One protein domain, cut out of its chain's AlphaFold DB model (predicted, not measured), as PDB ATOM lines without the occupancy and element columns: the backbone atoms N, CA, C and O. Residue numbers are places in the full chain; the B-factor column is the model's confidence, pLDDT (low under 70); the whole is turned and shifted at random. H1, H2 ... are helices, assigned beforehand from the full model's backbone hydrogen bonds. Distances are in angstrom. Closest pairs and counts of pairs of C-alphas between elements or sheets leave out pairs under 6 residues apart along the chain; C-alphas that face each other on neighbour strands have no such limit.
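This is residues 103 to 171 of the 202 residues of an uncharacterized protein of Campylobacter lari (UniProt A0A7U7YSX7). A long helix, H5, runs out as an arm from a small body of shorter helices, and its residues 157 to 169, with 170 and 171 after them, stick out free. In the body, H4 and H5 meet end to end at a wide corner; H2 sits in that corner, crossing H4 about perpendicularly, H1 makes a corner with the beginning of H2, and the small H3 lies away from H1, H2 and H5, near the beginning of H4. The printed part has 69 residues with five named helices, H1 to H5 in order along the chain, and no named strand; the class is all helix. The whole is loose, with a radius of gyration of the C-alphas of 14.7 A, and spans 48 by 20 by 18 A, the arm making the length.

H5, residues 149 to 169, touches no helix. It is close to but not clearly touching H2, residues 111 to 122, where the closest C-alphas, of Leu 114 and Ile 152, are 7.6 A apart; the two run opposite ways at a steep tilt of 54 degrees. H1, residues 103 to 109, is also close to but not clearly touching H5, with the closest C-alphas, of Met 104 and Ile 152, 7.8 A apart; they run the same way at a shallow tilt of 27 degrees. H4, residues 135 to 147, and H5 meet only through their link. With residues 142 to 146 alone, H4 touches residues 117 to 121 of H2, about perpendicular at 81 degrees; the closest C-alphas, of Ala 117 and Val 145, are 6.3 A apart. H1 and H2 touch only at the corner by their link, at a steep tilt of 45 degrees, opposite ways, with the closest C-alphas, of Leu 107 and Asn 113, 5.0 A apart. H1 and H4 are only just apart, at 8.3 A between their closest C-alphas. H3, residues 127 to 130, is close to but not clearly touching H4, with the closest C-alphas, of Lys 127 and Asn 135, 7.6 A apart; it is apart from H1, H2 and H5. Every O i to N i+4 pair is within hydrogen-bond range in H1, H2, H4 and H5; H3 is too short for such a pair.

H5 is 30.2 A from C-alpha 149 at (32.659, -1.701, -4.056) to C-alpha 169 at (33.700, 20.074, -24.925). H4 measures 18.5 A, H2 16.3 A, H1 9.7 A and H3 5.4 A. H1 begins at C-alpha 103, at (24.340, -7.490, -9.341).

The C-alphas farthest apart, of Asp 136 and Lys 171, are 49.5 A from each other. Without residues 157 to 171 the body spans 28 by 18 by 15 A. The printed part has no cut, and its four links are tight. The mean pLDDT of the printed part is 74.6; residues 103, 122 to 127, 164 and 168 to 171 are under 70.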
ATOM      1  N   VAL A 103      24.228  -8.570 -10.313       69.69
ATOM      2  CA  VAL A 103      24.340  -7.490  -9.341       69.69
ATOM      3  C   VAL A 103      24.766  -6.202 -10.039       69.69
ATOM      4  O   VAL A 103      24.019  -5.235  -9.967       69.69
ATOM      5  N   MET A 104      25.888  -6.162 -10.759       77.75
ATOM      6  CA  MET A 104      26.285  -4.951 -11.496       77.75
ATOM      7  C   MET A 104      25.321  -4.567 -12.624       77.75
ATOM      8  O   MET A 104      25.078  -3.385 -12.831       77.75
ATOM      9  N   GLU A 105      24.713  -5.520 -13.326       79.31
ATOM     10  CA  GLU A 105      23.673  -5.289 -14.334       79.31
ATOM     11  C   GLU A 105      22.429  -4.677 -13.677       79.31
ATOM     12  O   GLU A 105      21.913  -3.666 -14.154       79.31
ATOM     13  N   PHE A 106      21.996  -5.204 -12.529       77.62
ATOM     14  CA  PHE A 106      20.914  -4.627 -11.732       77.62
ATOM     15  C   PHE A 106      21.265  -3.229 -11.206       77.62
ATOM     16  O   PHE A 106      20.440  -2.317 -11.295       77.62
ATOM     17  N   LEU A 107      22.483  -3.018 -10.705       79.50
ATOM     18  CA  LEU A 107      22.947  -1.710 -10.235       79.50
ATOM     19  C   LEU A 107      23.021  -0.688 -11.378       79.50
ATOM     20  O   LEU A 107      22.642   0.462 -11.181       79.50
ATOM     21  N   ARG A 108      23.438  -1.111 -12.578       77.12
ATOM     22  CA  ARG A 108      23.481  -0.285 -13.798       77.12
ATOM     23  C   ARG A 108      22.104  -0.017 -14.393       77.12
ATOM     24  O   ARG A 108      21.905   1.026 -15.006       77.12
ATOM     25  N   SER A 109      21.147  -0.926 -14.203       77.62
ATOM     26  CA  SER A 109      19.800  -0.797 -14.774       77.62
ATOM     27  C   SER A 109      19.047   0.448 -14.290       77.62
ATOM     28  O   SER A 109      18.167   0.942 -14.993       77.62
ATOM     29  N   SER A 110      19.400   0.989 -13.115       80.81
ATOM     30  CA  SER A 110      18.825   2.227 -12.593       80.81
ATOM     31  C   SER A 110      19.827   3.009 -11.751       80.81
ATOM     32  O   SER A 110      20.437   2.490 -10.819       80.81
ATOM     33  N   LYS A 111      19.904   4.319 -11.996       79.06
ATOM     34  CA  LYS A 111      20.692   5.251 -11.179       79.06
ATOM     35  C   LYS A 111      20.267   5.255  -9.707       79.06
ATOM     36  O   LYS A 111      21.076   5.526  -8.822       79.06
ATOM     37  N   GLU A 112      19.000   4.953  -9.447       80.81
ATOM     38  CA  GLU A 112      18.476   4.801  -8.095       80.81
ATOM     39  C   GLU A 112      19.118   3.606  -7.377       80.81
ATOM     40  O   GLU A 112      19.529   3.741  -6.228       80.81
ATOM     41  N   ASN A 113      19.318   2.481  -8.072       81.38
ATOM     42  CA  ASN A 113      19.961   1.292  -7.512       81.38
ATOM     43  C   ASN A 113      21.418   1.573  -7.128       81.38
ATOM     44  O   ASN A 113      21.846   1.216  -6.030       81.38
ATOM     45  N   LEU A 114      22.161   2.274  -7.990       80.88
ATOM     46  CA  LEU A 114      23.545   2.672  -7.718       80.88
ATOM     47  C   LEU A 114      23.646   3.638  -6.521       80.88
ATOM     48  O   LEU A 114      24.508   3.478  -5.652       80.88
ATOM     49  N   ASN A 115      22.732   4.611  -6.428       80.19
ATOM     50  CA  ASN A 115      22.646   5.519  -5.281       80.19
ATOM     51  C   ASN A 115      22.296   4.772  -3.989       80.19
ATOM     52  O   ASN A 115      22.911   5.017  -2.951       80.19
ATOM     53  N   ASN A 116      21.352   3.835  -4.050       81.31
ATOM     54  CA  ASN A 116      20.943   3.026  -2.906       81.31
ATOM     55  C   ASN A 116      22.079   2.118  -2.421       81.31
ATOM     56  O   ASN A 116      22.321   2.052  -1.219       81.31
ATOM     57  N   ALA A 117      22.837   1.497  -3.329       80.94
ATOM     58  CA  ALA A 117      24.036   0.731  -2.983       80.94
ATOM     59  C   ALA A 117      25.119   1.618  -2.348       80.94
ATOM     60  O   ALA A 117      25.692   1.271  -1.315       80.94
ATOM     61  N   THR A 118      25.340   2.813  -2.902       77.31
ATOM     62  CA  THR A 118      26.281   3.797  -2.345       77.31
ATOM     63  C   THR A 118      25.864   4.239  -0.942       77.31
ATOM     64  O   THR A 118      26.705   4.331  -0.047       77.31
ATOM     65  N   ASN A 119      24.570   4.475  -0.720       76.50
ATOM     66  CA  ASN A 119      24.019   4.805   0.592       76.50
ATOM     67  C   ASN A 119      24.174   3.634   1.570       76.50
ATOM     68  O   ASN A 119      24.629   3.841   2.691       76.50
ATOM     69  N   LEU A 120      23.879   2.404   1.140       76.69
ATOM     70  CA  LEU A 120      24.035   1.200   1.958       76.69
ATOM     71  C   LEU A 120      25.487   0.993   2.418       76.69
ATOM     72  O   LEU A 120      25.724   0.573   3.552       76.69
ATOM     73  N   TYR A 121      26.458   1.316   1.560       73.50
ATOM     74  CA  TYR A 121      27.877   1.253   1.901       73.50
ATOM     75  C   TYR A 121      28.326   2.419   2.793       73.50
ATOM     76  O   TYR A 121      28.976   2.194   3.811       73.50
ATOM     77  N   ARG A 122      27.978   3.669   2.438       66.25
ATOM     78  CA  ARG A 122      28.431   4.885   3.144       66.25
ATOM     79  C   ARG A 122      27.807   5.039   4.527       66.25
ATOM     80  O   ARG A 122      28.507   5.422   5.466       66.25
ATOM     81  N   TYR A 123      26.525   4.712   4.685       57.28
ATOM     82  CA  TYR A 123      25.840   4.740   5.977       57.28
ATOM     83  C   TYR A 123      26.147   3.462   6.757       57.28
ATOM     84  O   TYR A 123      25.310   2.597   7.009       57.28
ATOM     85  N   THR A 124      27.405   3.346   7.170       53.38
ATOM     86  CA  THR A 124      27.913   2.217   7.948       53.38
ATOM     87  C   THR A 124      27.317   2.103   9.349       53.38
ATOM     88  O   THR A 124      27.595   1.090   9.991       53.38
ATOM     89  N   LYS A 125      26.512   3.061   9.841       54.03
ATOM     90  CA  LYS A 125      26.203   3.109  11.276       54.03
ATOM     91  C   LYS A 125      24.883   2.514  11.747       54.03
ATOM     92  O   LYS A 125      24.978   1.801  12.733       54.03
ATOM     93  N   ASN A 126      23.713   2.666  11.119       61.75
ATOM     94  CA  ASN A 126      22.505   2.140  11.775       61.75
ATOM     95  C   ASN A 126      21.486   1.470  10.846       61.75
ATOM     96  O   ASN A 126      20.833   2.096  10.018       61.75
ATOM     97  N   LYS A 127      21.234   0.184  11.122       67.94
ATOM     98  CA  LYS A 127      20.050  -0.572  10.677       67.94
ATOM     99  C   LYS A 127      18.725   0.174  10.932       67.94
ATOM    100  O   LYS A 127      17.727  -0.139  10.286       67.94
ATOM    101  N   SER A 128      18.713   1.147  11.851       71.06
ATOM    102  CA  SER A 128      17.562   1.998  12.183       71.06
ATOM    103  C   SER A 128      16.972   2.744  10.994       71.06
ATOM    104  O   SER A 128      15.797   3.087  11.048       71.06
ATOM    105  N   ASP A 129      17.762   2.981   9.948       70.31
ATOM    106  CA  ASP A 129      17.319   3.720   8.761       70.31
ATOM    107  C   ASP A 129      16.564   2.807   7.781       70.31
ATOM    108  O   ASP A 129      15.865   3.270   6.888       70.31
ATOM    109  N   PHE A 130      16.643   1.491   8.003       72.31
ATOM    110  CA  PHE A 130      16.005   0.453   7.200       72.31
ATOM    111  C   PHE A 130      15.030  -0.356   8.057       72.31
ATOM    112  O   PHE A 130      15.147  -1.582   8.119       72.31
ATOM    113  N   LYS A 131      14.122   0.309   8.786       72.19
ATOM    114  CA  LYS A 131      13.244  -0.329   9.795       72.19
ATOM    115  C   LYS A 131      12.472  -1.535   9.253       72.19
ATOM    116  O   LYS A 131      12.354  -2.525   9.966       72.19
ATOM    117  N   ASP A 132      12.089  -1.491   7.980       78.75
ATOM    118  CA  ASP A 132      11.242  -2.500   7.331       78.75
ATOM    119  C   ASP A 132      12.020  -3.676   6.712       78.75
ATOM    120  O   ASP A 132      11.431  -4.630   6.204       78.75
ATOM    121  N   VAL A 133      13.357  -3.635   6.735       76.38
ATOM    122  CA  VAL A 133      14.202  -4.692   6.159       76.38
ATOM    123  C   VAL A 133      14.613  -5.674   7.248       76.38
ATOM    124  O   VAL A 133      15.045  -5.274   8.323       76.38
ATOM    125  N   ASP A 134      14.541  -6.971   6.982       85.38
ATOM    126  CA  ASP A 134      15.063  -7.981   7.906       85.38
ATOM    127  C   ASP A 134      16.591  -7.835   8.131       85.38
ATOM    128  O   ASP A 134      17.331  -7.403   7.242       85.38
ATOM    129  N   ASN A 135      17.086  -8.177   9.324       80.25
ATOM    130  CA  ASN A 135      18.495  -7.985   9.684       80.25
ATOM    131  C   ASN A 135      19.449  -8.860   8.856       80.25
ATOM    132  O   ASN A 135      20.519  -8.392   8.460       80.25
ATOM    133  N   ASP A 136      19.065 -10.100   8.556       80.06
ATOM    134  CA  ASP A 136      19.901 -10.998   7.759       80.06
ATOM    135  C   ASP A 136      19.907 -10.571   6.295       80.06
ATOM    136  O   ASP A 136      20.959 -10.566   5.652       80.06
ATOM    137  N   LYS A 137      18.758 -10.118   5.781       79.00
ATOM    138  CA  LYS A 137      18.682  -9.502   4.446       79.00
ATOM    139  C   LYS A 137      19.553  -8.248   4.351       79.00
ATOM    140  O   LYS A 137      20.286  -8.095   3.376       79.00
ATOM    141  N   TYR A 138      19.530  -7.391   5.373       80.94
ATOM    142  CA  TYR A 138      20.379  -6.200   5.445       80.94
ATOM    143  C   TYR A 138      21.874  -6.557   5.440       80.94
ATOM    144  O   TYR A 138      22.641  -5.987   4.662       80.94
ATOM    145  N   LYS A 139      22.294  -7.530   6.261       81.00
ATOM    146  CA  LYS A 139      23.692  -7.991   6.306       81.00
ATOM    147  C   LYS A 139      24.151  -8.561   4.967       81.00
ATOM    148  O   LYS A 139      25.215  -8.171   4.493       81.00
ATOM    149  N   LYS A 140      23.336  -9.415   4.339       79.25
ATOM    150  CA  LYS A 140      23.631  -9.996   3.019       79.25
ATOM    151  C   LYS A 140      23.780  -8.921   1.947       79.25
ATOM    152  O   LYS A 140      24.766  -8.921   1.221       79.25
ATOM    153  N   ALA A 141      22.849  -7.970   1.883       77.12
ATOM    154  CA  ALA A 141      22.928  -6.866   0.928       77.12
ATOM    155  C   ALA A 141      24.205  -6.031   1.124       77.12
ATOM    156  O   ALA A 141      24.864  -5.658   0.157       77.12
ATOM    157  N   LYS A 142      24.597  -5.781   2.378       79.44
ATOM    158  CA  LYS A 142      25.821  -5.042   2.703       79.44
ATOM    159  C   LYS A 142      27.090  -5.801   2.315       79.44
ATOM    160  O   LYS A 142      28.043  -5.179   1.857       79.44
ATOM    161  N   GLU A 143      27.111  -7.118   2.500       77.19
ATOM    162  CA  GLU A 143      28.234  -7.965   2.092       77.19
ATOM    163  C   GLU A 143      28.407  -7.956   0.570       77.19
ATOM    164  O   GLU A 143      29.503  -7.667   0.100       77.19
ATOM    165  N   ILE A 144      27.312  -8.110  -0.182       75.62
ATOM    166  CA  ILE A 144      27.305  -8.034  -1.652       75.62
ATOM    167  C   ILE A 144      27.829  -6.676  -2.141       75.62
ATOM    168  O   ILE A 144      28.709  -6.615  -2.996       75.62
ATOM    169  N   VAL A 145      27.329  -5.569  -1.581       79.75
ATOM    170  CA  VAL A 145      27.798  -4.225  -1.962       79.75
ATOM    171  C   VAL A 145      29.271  -4.022  -1.607       79.75
ATOM    172  O   VAL A 145      29.992  -3.366  -2.354       79.75
ATOM    173  N   ARG A 146      29.744  -4.589  -0.490       77.88
ATOM    174  CA  ARG A 146      31.157  -4.515  -0.105       77.88
ATOM    175  C   ARG A 146      32.048  -5.279  -1.080       77.88
ATOM    176  O   ARG A 146      33.108  -4.773  -1.422       77.88
ATOM    177  N   GLU A 147      31.630  -6.465  -1.510       76.75
ATOM    178  CA  GLU A 147      32.356  -7.262  -2.506       76.75
ATOM    179  C   GLU A 147      32.436  -6.561  -3.866       76.75
ATOM    180  O   GLU A 147      33.418  -6.733  -4.580       76.75
ATOM    181  N   LYS A 148      31.438  -5.733  -4.199       79.81
ATOM    182  CA  LYS A 148      31.339  -5.002  -5.471       79.81
ATOM    183  C   LYS A 148      31.802  -3.547  -5.415       79.81
ATOM    184  O   LYS A 148      31.614  -2.801  -6.371       79.81
ATOM    185  N   TRP A 149      32.395  -3.118  -4.304       82.00
ATOM    186  CA  TRP A 149      32.659  -1.701  -4.056       82.00
ATOM    187  C   TRP A 149      33.621  -1.065  -5.064       82.00
ATOM    188  O   TRP A 149      33.383   0.062  -5.504       82.00
ATOM    189  N   ASP A 150      34.672  -1.788  -5.448       77.25
ATOM    190  CA  ASP A 150      35.663  -1.299  -6.407       77.25
ATOM    191  C   ASP A 150      35.024  -1.089  -7.790       77.25
ATOM    192  O   ASP A 150      35.155  -0.017  -8.375       77.25
ATOM    193  N   GLU A 151      34.214  -2.048  -8.246       82.06
ATOM    194  CA  GLU A 151      33.472  -1.976  -9.514       82.06
ATOM    195  C   GLU A 151      32.434  -0.832  -9.513       82.06
ATOM    196  O   GLU A 151      32.294  -0.097 -10.492       82.06
ATOM    197  N   ILE A 152      31.738  -0.617  -8.388       80.44
ATOM    198  CA  ILE A 152      30.821   0.522  -8.198       80.44
ATOM    199  C   ILE A 152      31.583   1.851  -8.285       80.44
ATOM    200  O   ILE A 152      31.093   2.820  -8.872       80.44
ATOM    201  N   CYS A 153      32.779   1.917  -7.698       77.56
ATOM    202  CA  CYS A 153      33.625   3.105  -7.724       77.56
ATOM    203  C   CYS A 153      34.143   3.405  -9.138       77.56
ATOM    204  O   CYS A 153      34.117   4.566  -9.548       77.56
ATOM    205  N   GLU A 154      34.559   2.389  -9.896       80.44
ATOM    206  CA  GLU A 154      34.954   2.528 -11.303       80.44
ATOM    207  C   GLU A 154      33.813   3.075 -12.170       80.44
ATOM    208  O   GLU A 154      34.023   3.999 -12.961       80.44
ATOM    209  N   GLU A 155      32.591   2.575 -11.978       77.50
ATOM    210  CA  GLU A 155      31.401   3.046 -12.697       77.50
ATOM    211  C   GLU A 155      31.098   4.522 -12.385       77.50
ATOM    212  O   GLU A 155      30.939   5.345 -13.290       77.50
ATOM    213  N   LEU A 156      31.084   4.890 -11.098       77.19
ATOM    214  CA  LEU A 156      30.849   6.269 -10.657       77.19
ATOM    215  C   LEU A 156      31.922   7.232 -11.183       77.19
ATOM    216  O   LEU A 156      31.612   8.364 -11.568       77.19
ATOM    217  N   MET A 157      33.181   6.792 -11.202       73.50
ATOM    218  CA  MET A 157      34.295   7.574 -11.735       73.50
ATOM    219  C   MET A 157      34.195   7.747 -13.247       73.50
ATOM    220  O   MET A 157      34.422   8.854 -13.739       73.50
ATOM    221  N   SER A 158      33.803   6.701 -13.972       73.69
ATOM    222  CA  SER A 158      33.585   6.760 -15.418       73.69
ATOM    223  C   SER A 158      32.464   7.747 -15.757       73.69
ATOM    224  O   SER A 158      32.668   8.669 -16.545       73.69
ATOM    225  N   GLU A 159      31.320   7.665 -15.066       72.56
ATOM    226  CA  GLU A 159      30.197   8.593 -15.270       72.56
ATOM    227  C   GLU A 159      30.582  10.052 -14.943       72.56
ATOM    228  O   GLU A 159      30.145  11.001 -15.609       72.56
ATOM    229  N   PHE A 160      31.398  10.263 -13.905       73.94
ATOM    230  CA  PHE A 160      31.905  11.585 -13.543       73.94
ATOM    231  C   PHE A 160      32.839  12.156 -14.616       73.94
ATOM    232  O   PHE A 160      32.670  13.315 -15.011       73.94
ATOM    233  N   MET A 161      33.787  11.353 -15.106       70.62
ATOM    234  CA  MET A 161      34.733  11.766 -16.143       70.62
ATOM    235  C   MET A 161      34.023  12.070 -17.463       70.62
ATOM    236  O   MET A 161      34.266  13.129 -18.038       70.62
ATOM    237  N   ASP A 162      33.050  11.255 -17.867       73.94
ATOM    238  CA  ASP A 162      32.224  11.503 -19.053       73.94
ATOM    239  C   ASP A 162      31.462  12.832 -18.966       73.94
ATOM    240  O   ASP A 162      31.387  13.612 -19.924       73.94
ATOM    241  N   LYS A 163      30.869  13.123 -17.801       75.88
ATOM    242  CA  LYS A 163      30.167  14.395 -17.565       75.88
ATOM    243  C   LYS A 163      31.122  15.578 -17.571       75.88
ATOM    244  O   LYS A 163      30.758  16.637 -18.090       75.88
ATOM    245  N   LEU A 164      32.306  15.430 -16.979       69.62
ATOM    246  CA  LEU A 164      33.340  16.457 -17.030       69.62
ATOM    247  C   LEU A 164      33.762  16.716 -18.474       69.62
ATOM    248  O   LEU A 164      33.719  17.863 -18.913       69.62
ATOM    249  N   GLU A 165      34.085  15.673 -19.231       71.25
ATOM    250  CA  GLU A 165      34.517  15.780 -20.619       71.25
ATOM    251  C   GLU A 165      33.454  16.466 -21.489       71.25
ATOM    252  O   GLU A 165      33.761  17.420 -22.207       71.25
ATOM    253  N   LYS A 166      32.176  16.083 -21.355       75.38
ATOM    254  CA  LYS A 166      31.051  16.753 -22.037       75.38
ATOM    255  C   LYS A 166      30.942  18.234 -21.660       75.38
ATOM    256  O   LYS A 166      30.741  19.078 -22.534       75.38
ATOM    257  N   LYS A 167      31.105  18.583 -20.377       71.31
ATOM    258  CA  LYS A 167      31.106  19.987 -19.922       71.31
ATOM    259  C   LYS A 167      32.274  20.788 -20.500       71.31
ATOM    260  O   LYS A 167      32.091  21.964 -20.809       71.31
ATOM    261  N   PHE A 168      33.449  20.178 -20.644       64.69
ATOM    262  CA  PHE A 168      34.619  20.826 -21.238       64.69
ATOM    263  C   PHE A 168      34.483  20.995 -22.754       64.69
ATOM    264  O   PHE A 168      34.747  22.087 -23.249       64.69
ATOM    265  N   LYS A 169      33.979  19.985 -23.478       64.31
ATOM    266  CA  LYS A 169      33.700  20.074 -24.925       64.31
ATOM    267  C   LYS A 169      32.653  21.144 -25.260       64.31
ATOM    268  O   LYS A 169      32.779  21.833 -26.265       64.31
ATOM    269  N   ASN A 170      31.659  21.334 -24.392       56.41
ATOM    270  CA  ASN A 170      30.578  22.305 -24.607       56.41
ATOM    271  C   ASN A 170      30.923  23.743 -24.177       56.41
ATOM    272  O   ASN A 170      30.141  24.664 -24.421       56.41
ATOM    273  N   LYS A 171      32.088  23.981 -23.562       50.00
ATOM    274  CA  LYS A 171      32.588  25.338 -23.319       50.00
ATOM    275  C   LYS A 171      33.385  25.807 -24.535       50.00
ATOM    276  O   LYS A 171      34.458  25.286 -24.813       50.00
TER     277      LYS A 171